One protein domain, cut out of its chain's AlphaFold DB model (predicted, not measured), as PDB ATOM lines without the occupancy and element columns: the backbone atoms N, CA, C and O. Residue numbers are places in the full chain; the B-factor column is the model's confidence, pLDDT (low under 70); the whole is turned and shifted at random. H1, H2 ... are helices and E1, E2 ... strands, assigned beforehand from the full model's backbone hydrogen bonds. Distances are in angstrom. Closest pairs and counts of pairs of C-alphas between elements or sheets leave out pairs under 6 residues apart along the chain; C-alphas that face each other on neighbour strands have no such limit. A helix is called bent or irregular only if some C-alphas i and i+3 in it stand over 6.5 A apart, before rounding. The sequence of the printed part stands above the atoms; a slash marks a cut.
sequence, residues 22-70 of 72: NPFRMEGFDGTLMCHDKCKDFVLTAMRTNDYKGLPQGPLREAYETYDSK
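AT A GLANCE: This is residues 22 to 70 of the 72 residues of an uncharacterized protein of marine sediment metagenome (UniProt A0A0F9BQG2). What does the model look like? A small two-strand hairpin, E1 and E2, runs straight into helix H1, which turns back from E2 with residues 37 to 44 near the hairpin. A second helix, H2, is separate from the other three elements and runs in much the same direction as H1. How is it made up? The printed part has 49 residues, with E1, E2, H1 and H2 in that order along the chain; the sheet, order E1 - E2, is antiparallel, and the class is mixed, helices and strands. How large is it? It is compact, with a radius of gyration of the C-alphas of 10.1 A and spans of 30 by 21 by 19 A.

IN THESE COORDINATES: Where are the strands? E1 is residues 22 to 24, from C-alpha 22 at (-39.879, 29.008, -50.548), and E2 is residues 33 to 36, 10.3 A long. Where are the helices? H1 is residues 37 to 49, 19.3 A long, and is irregular: C-alphas 38 and 41 are 7.2 A apart. H2 is residues 59 to 68, 14.2 A long, ending at C-alpha 68 (-36.429, 37.551, -27.601).

HOW THE PARTS SIT: How do the strands pair? The hairpin E1 and E2 is antiparallel at 146 degrees, with N 22 and O 35 at 2.8 A, within hydrogen-bond range. Where do the helices stand? The closest C-alphas of E1 and H1, those of Asn 22 and Asp 37, are 6.7 A apart. H2 is apart from E1, E2 and H1. Are the helix backbones complete? Every O i to N i+4 pair is within hydrogen-bond range in H2, and 7 of 9 are in H1.

THE WHOLE: How far does it reach? The C-alphas farthest apart, those of Asp 37 and Lys 70, are 30.0 A apart. Is there a cut or a long link? The printed part has no cut; the link E2 to H1 is tight, and E1 to E2 and H1 to H2 are short. Where is confidence low? Residues 28 to 30 and 67 to 70 are under 70.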
ATOM      1  N   ASN A  22     -40.914  27.994 -50.413       80.44
ATOM      2  CA  ASN A  22     -39.879  29.008 -50.548       80.44
ATOM      3  C   ASN A  22     -38.903  28.900 -49.375       80.44
ATOM      4  O   ASN A  22     -39.294  29.201 -48.241       80.44
ATOM      5  N   PRO A  23     -37.647  28.500 -49.621       83.88
ATOM      6  CA  PRO A  23     -36.610  28.585 -48.611       83.88
ATOM      7  C   PRO A  23     -36.228  30.048 -48.367       83.88
ATOM      8  O   PRO A  23     -36.090  30.835 -49.307       83.88
ATOM      9  N   PHE A  24     -36.021  30.414 -47.109       80.25
ATOM     10  CA  PHE A  24     -35.570  31.741 -46.703       80.25
ATOM     11  C   PHE A  24     -34.652  31.646 -45.481       80.25
ATOM     12  O   PHE A  24     -34.561  30.611 -44.824       80.25
ATOM     13  N   ARG A  25     -33.920  32.722 -45.196       79.38
ATOM     14  CA  ARG A  25     -33.016  32.817 -44.043       79.38
ATOM     15  C   ARG A  25     -33.368  34.043 -43.225       79.38
ATOM     16  O   ARG A  25     -33.689  35.076 -43.801       79.38
ATOM     17  N   MET A  26     -33.290  33.913 -41.908       72.19
ATOM     18  CA  MET A  26     -33.551  34.993 -40.964       72.19
ATOM     19  C   MET A  26     -32.343  35.229 -40.078       72.19
ATOM     20  O   MET A  26     -31.653  34.291 -39.686       72.19
ATOM     21  N   GLU A  27     -32.104  36.495 -39.758       71.19
ATOM     22  CA  GLU A  27     -31.071  36.880 -38.808       71.19
ATOM     23  C   GLU A  27     -31.460  36.373 -37.408       71.19
ATOM     24  O   GLU A  27     -32.587  36.585 -36.958       71.19
ATOM     25  N   GLY A  28     -30.556  35.637 -36.755       68.88
ATOM     26  CA  GLY A  28     -30.811  34.956 -35.477       68.88
ATOM     27  C   GLY A  28     -31.154  33.463 -35.586       68.88
ATOM     28  O   GLY A  28     -31.094  32.760 -34.580       68.88
ATOM     29  N   PHE A  29     -31.431  32.940 -36.788       69.12
ATOM     30  CA  PHE A  29     -31.611  31.501 -37.014       69.12
ATOM     31  C   PHE A  29     -30.452  30.916 -37.811       69.12
ATOM     32  O   PHE A  29     -30.203  31.298 -38.954       69.12
ATOM     33  N   ASP A  30     -29.777  29.927 -37.225       69.25
ATOM     34  CA  ASP A  30     -28.732  29.169 -37.908       69.25
ATOM     35  C   ASP A  30     -29.374  28.018 -38.700       69.25
ATOM     36  O   ASP A  30     -29.411  26.861 -38.281       69.25
ATOM     37  N   GLY A  31     -30.024  28.370 -39.814       75.38
ATOM     38  CA  GLY A  31     -30.761  27.419 -40.642       75.38
ATOM     39  C   GLY A  31     -31.483  28.060 -41.826       75.38
ATOM     40  O   GLY A  31     -31.783  29.253 -41.837       75.38
ATOM     41  N   THR A  32     -31.759  27.253 -42.851       80.25
ATOM     42  CA  THR A  32     -32.686  27.634 -43.923       80.25
ATOM     43  C   THR A  32     -34.093  27.233 -43.494       80.25
ATOM     44  O   THR A  32     -34.352  26.049 -43.294       80.25
ATOM     45  N   LEU A  33     -34.974  28.218 -43.366       83.25
ATOM     46  CA  LEU A  33     -36.379  28.046 -43.017       83.25
ATOM     47  C   LEU A  33     -37.217  27.848 -44.282       83.25
ATOM     48  O   LEU A  33     -36.871  28.343 -45.357       83.25
ATOM     49  N   MET A  34     -38.339  27.154 -44.151       85.81
ATOM     50  CA  MET A  34     -39.269  26.833 -45.225       85.81
ATOM     51  C   MET A  34     -40.586  27.583 -45.029       85.81
ATOM     52  O   MET A  34     -41.243  27.482 -43.996       85.81
ATOM     53  N   CYS A  35     -40.991  28.353 -46.036       85.75
ATOM     54  CA  CYS A  35     -42.223  29.134 -46.013       85.75
ATOM     55  C   CYS A  35     -43.144  28.729 -47.162       85.75
ATOM     56  O   CYS A  35     -42.726  28.598 -48.313       85.75
ATOM     57  N   HIS A  36     -44.427  28.578 -46.853       85.94
ATOM     58  CA  HIS A  36     -45.469  28.459 -47.863       85.94
ATOM     59  C   HIS A  36     -45.688  29.818 -48.548       85.94
ATOM     60  O   HIS A  36     -45.694  30.841 -47.871       85.94
ATOM     61  N   ASP A  37     -45.965  29.855 -49.857       82.19
ATOM     62  CA  ASP A  37     -46.228  31.118 -50.588       82.19
ATOM     63  C   ASP A  37     -47.245  32.050 -49.884       82.19
ATOM     64  O   ASP A  37     -47.025  33.253 -49.805       82.19
ATOM     65  N   LYS A  38     -48.308  31.499 -49.270       83.00
ATOM     66  CA  LYS A  38     -49.316  32.256 -48.500       83.00
ATOM     67  C   LYS A  38     -48.741  33.014 -47.292       83.00
ATOM     68  O   LYS A  38     -49.329  33.985 -46.832       83.00
ATOM     69  N   CYS A  39     -47.619  32.544 -46.756       83.50
ATOM     70  CA  CYS A  39     -46.940  33.100 -45.589       83.50
ATOM     71  C   CYS A  39     -45.792  34.047 -45.978       83.50
ATOM     72  O   CYS A  39     -45.234  34.718 -45.110       83.50
ATOM     73  N   LYS A  40     -45.440  34.122 -47.268       83.31
ATOM     74  CA  LYS A  40     -44.293  34.885 -47.770       83.31
ATOM     75  C   LYS A  40     -44.401  36.373 -47.451       83.31
ATOM     76  O   LYS A  40     -43.440  36.946 -46.952       83.31
ATOM     77  N   ASP A  41     -45.566  36.979 -47.669       85.94
ATOM     78  CA  ASP A  41     -45.768  38.411 -47.411       85.94
ATOM     79  C   ASP A  41     -45.653  38.758 -45.922       85.94
ATOM     80  O   ASP A  41     -45.093  39.798 -45.572       85.94
ATOM     81  N   PHE A  42     -46.106  37.863 -45.036       84.88
ATOM     82  CA  PHE A  42     -45.951  38.029 -43.589       84.88
ATOM     83  C   PHE A  42     -44.477  37.986 -43.185       84.88
ATOM     84  O   PHE A  42     -44.028  38.852 -42.439       84.88
ATOM     85  N   VAL A  43     -43.711  37.030 -43.723       82.19
ATOM     86  CA  VAL A  43     -42.265  36.921 -43.472       82.19
ATOM     87  C   VAL A  43     -41.521  38.143 -43.998       82.19
ATOM     88  O   VAL A  43     -40.732  38.731 -43.266       82.19
ATOM     89  N   LEU A  44     -41.786  38.557 -45.238       83.75
ATOM     90  CA  LEU A  44     -41.138  39.727 -45.837       83.75
ATOM     91  C   LEU A  44     -41.453  41.007 -45.060       83.75
ATOM     92  O   LEU A  44     -40.568  41.838 -44.858       83.75
ATOM     93  N   THR A  45     -42.697  41.156 -44.604       86.12
ATOM     94  CA  THR A  45     -43.098  42.291 -43.768       86.12
ATOM     95  C   THR A  45     -42.365  42.255 -42.433       86.12
ATOM     96  O   THR A  45     -41.713  43.239 -42.099       86.12
ATOM     97  N   ALA A  46     -42.385  41.116 -41.732       82.31
ATOM     98  CA  ALA A  46     -41.721  40.946 -40.442       82.31
ATOM     99  C   ALA A  46     -40.205  41.192 -40.523       82.31
ATOM    100  O   ALA A  46     -39.653  41.878 -39.670       82.31
ATOM    101  N   MET A  47     -39.541  40.716 -41.581       78.94
ATOM    102  CA  MET A  47     -38.127  41.005 -41.846       78.94
ATOM    103  C   MET A  47     -37.873  42.493 -42.090       78.94
ATOM    104  O   MET A  47     -36.890  43.045 -41.604       78.94
ATOM    105  N   ARG A  48     -38.748  43.158 -42.854       83.06
ATOM    106  CA  ARG A  48     -38.591  44.579 -43.188       83.06
ATOM    107  C   ARG A  48     -38.813  45.484 -41.979       83.06
ATOM    108  O   ARG A  48     -38.139  46.503 -41.862       83.06
ATOM    109  N   THR A  49     -39.780  45.157 -41.129       82.56
ATOM    110  CA  THR A  49     -40.116  45.947 -39.936       82.56
ATOM    111  C   THR A  49     -39.338  45.512 -38.699       82.56
ATOM    112  O   THR A  49     -39.407  46.201 -37.687       82.56
ATOM    113  N   ASN A  50     -38.607  44.395 -38.782       75.00
ATOM    114  CA  ASN A  50     -38.001  43.702 -37.644       75.00
ATOM    115  C   ASN A  50     -39.030  43.413 -36.528       75.00
ATOM    116  O   ASN A  50     -38.706  43.408 -35.344       75.00
ATOM    117  N   ASP A  51     -40.297  43.225 -36.920       79.88
ATOM    118  CA  ASP A  51     -41.421  42.984 -36.015       79.88
ATOM    119  C   ASP A  51     -42.041  41.618 -36.305       79.88
ATOM    120  O   ASP A  51     -42.932  41.451 -37.144       79.88
ATOM    121  N   TYR A  52     -41.547  40.621 -35.579       76.50
ATOM    122  CA  TYR A  52     -41.970  39.231 -35.709       76.50
ATOM    123  C   TYR A  52     -43.307  38.943 -35.016       76.50
ATOM    124  O   TYR A  52     -43.882  37.874 -35.226       76.50
ATOM    125  N   LYS A  53     -43.875  39.899 -34.260       77.94
ATOM    126  CA  LYS A  53     -45.210  39.752 -33.646       77.94
ATOM    127  C   LYS A  53     -46.334  39.781 -34.681       77.94
ATOM    128  O   LYS A  53     -47.424  39.276 -34.408       77.94
ATOM    129  N   GLY A  54     -46.068  40.341 -35.864       77.81
ATOM    130  CA  GLY A  54     -46.978  40.334 -37.010       77.81
ATOM    131  C   GLY A  54     -47.051  38.994 -37.749       77.81
ATOM    132  O   GLY A  54     -47.904  38.830 -38.622       77.81
ATOM    133  N   LEU A  55     -46.183  38.031 -37.416       82.56
ATOM    134  CA  LEU A  55     -46.251  36.689 -37.986       82.56
ATOM    135  C   LEU A  55     -47.502  35.946 -37.486       82.56
ATOM    136  O   LEU A  55     -47.943  36.148 -36.343       82.56
ATOM    137  N   PRO A  56     -48.081  35.061 -38.318       82.88
ATOM    138  CA  PRO A  56     -49.141  34.171 -37.869       82.88
ATOM    139  C   PRO A  56     -48.644  33.283 -36.722       82.88
ATOM    140  O   PRO A  56     -47.447  33.047 -36.562       82.88
ATOM    141  N   GLN A  57     -49.582  32.802 -35.908       81.44
ATOM    142  CA  GLN A  57     -49.266  31.907 -34.802       81.44
ATOM    143  C   GLN A  57     -48.755  30.575 -35.365       81.44
ATOM    144  O   GLN A  57     -49.475  29.892 -36.092       81.44
ATOM    145  N   GLY A  58     -47.494  30.257 -35.085       84.75
ATOM    146  CA  GLY A  58     -46.793  29.113 -35.652       84.75
ATOM    147  C   GLY A  58     -45.342  29.018 -35.165       84.75
ATOM    148  O   GLY A  58     -44.907  29.867 -34.377       84.75
ATOM    149  N   PRO A  59     -44.587  28.014 -35.649       83.81
ATOM    150  CA  PRO A  59     -43.286  27.636 -35.094       83.81
ATOM    151  C   PRO A  59     -42.286  28.792 -35.087       83.81
ATOM    152  O   PRO A  59     -41.575  29.002 -34.109       83.81
ATOM    153  N   LEU A  60     -42.259  29.585 -36.159       83.44
ATOM    154  CA  LEU A  60     -41.340  30.705 -36.309       83.44
ATOM    155  C   LEU A  60     -41.618  31.805 -35.291       83.44
ATOM    156  O   LEU A  60     -40.686  32.343 -34.701       83.44
ATOM    157  N   ARG A  61     -42.894  32.137 -35.075       84.38
ATOM    158  CA  ARG A  61     -43.276  33.151 -34.092       84.38
ATOM    159  C   ARG A  61     -42.930  32.693 -32.679       84.38
ATOM    160  O   ARG A  61     -42.340  33.467 -31.936       84.38
ATOM    161  N   GLU A  62     -43.235  31.443 -32.336       84.00
ATOM    162  CA  GLU A  62     -42.889  30.864 -31.029       84.00
ATOM    163  C   GLU A  62     -41.373  30.837 -30.805       84.00
ATOM    164  O   GLU A  62     -40.878  31.159 -29.721       84.00
ATOM    165  N   ALA A  63     -40.617  30.494 -31.848       79.19
ATOM    166  CA  ALA A  63     -39.169  30.467 -31.789       79.19
ATOM    167  C   ALA A  63     -38.591  31.884 -31.622       79.19
ATOM    168  O   ALA A  63     -37.674  32.052 -30.822       79.19
ATOM    169  N   TYR A  64     -39.168  32.906 -32.267       78.25
ATOM    170  CA  TYR A  64     -38.813  34.313 -32.035       78.25
ATOM    171  C   TYR A  64     -39.173  34.804 -30.634       78.25
ATOM    172  O   TYR A  64     -38.345  35.441 -29.996       78.25
ATOM    173  N   GLU A  65     -40.368  34.497 -30.128       78.94
ATOM    174  CA  GLU A  65     -40.783  34.865 -28.765       78.94
ATOM    175  C   GLU A  65     -39.863  34.218 -27.710       78.94
ATOM    176  O   GLU A  65     -39.519  34.836 -26.697       78.94
ATOM    177  N   THR A  66     -39.391  32.999 -27.982       73.94
ATOM    178  CA  THR A  66     -38.391  32.307 -27.156       73.94
ATOM    179  C   THR A  66     -37.001  32.938 -27.277       73.94
ATOM    180  O   THR A  66     -36.291  33.026 -26.273       73.94
ATOM    181  N   TYR A  67     -36.602  33.370 -28.479       68.50
ATOM    182  CA  TYR A  67     -35.312  34.027 -28.725       68.50
ATOM    183  C   TYR A  67     -35.246  35.412 -28.069       68.50
ATOM    184  O   TYR A  67     -34.284  35.704 -27.368       68.50
ATOM    185  N   ASP A  68     -36.293  36.226 -28.225       63.44
ATOM    186  CA  ASP A  68     -36.429  37.551 -27.601       63.44
ATOM    187  C   ASP A  68     -36.411  37.456 -26.063       63.44
ATOM    188  O   ASP A  68     -35.834  38.298 -25.377       63.44
ATOM    189  N   SER A  69     -36.955  36.366 -25.509       56.38
ATOM    190  CA  SER A  69     -36.966  36.103 -24.061       56.38
ATOM    191  C   SER A  69     -35.638  35.587 -23.491       56.38
ATOM    192  O   SER A  69     -35.532  35.425 -22.271       56.38
ATOM    193  N   LYS A  70     -34.626  35.314 -24.322       43.06
ATOM    194  CA  LYS A  70     -33.268  34.987 -23.863       43.06
ATOM    195  C   LYS A  70     -32.339  36.177 -24.111       43.06
ATOM    196  O   LYS A  70     -31.685  36.223 -25.152       43.06
TER     197      LYS A  70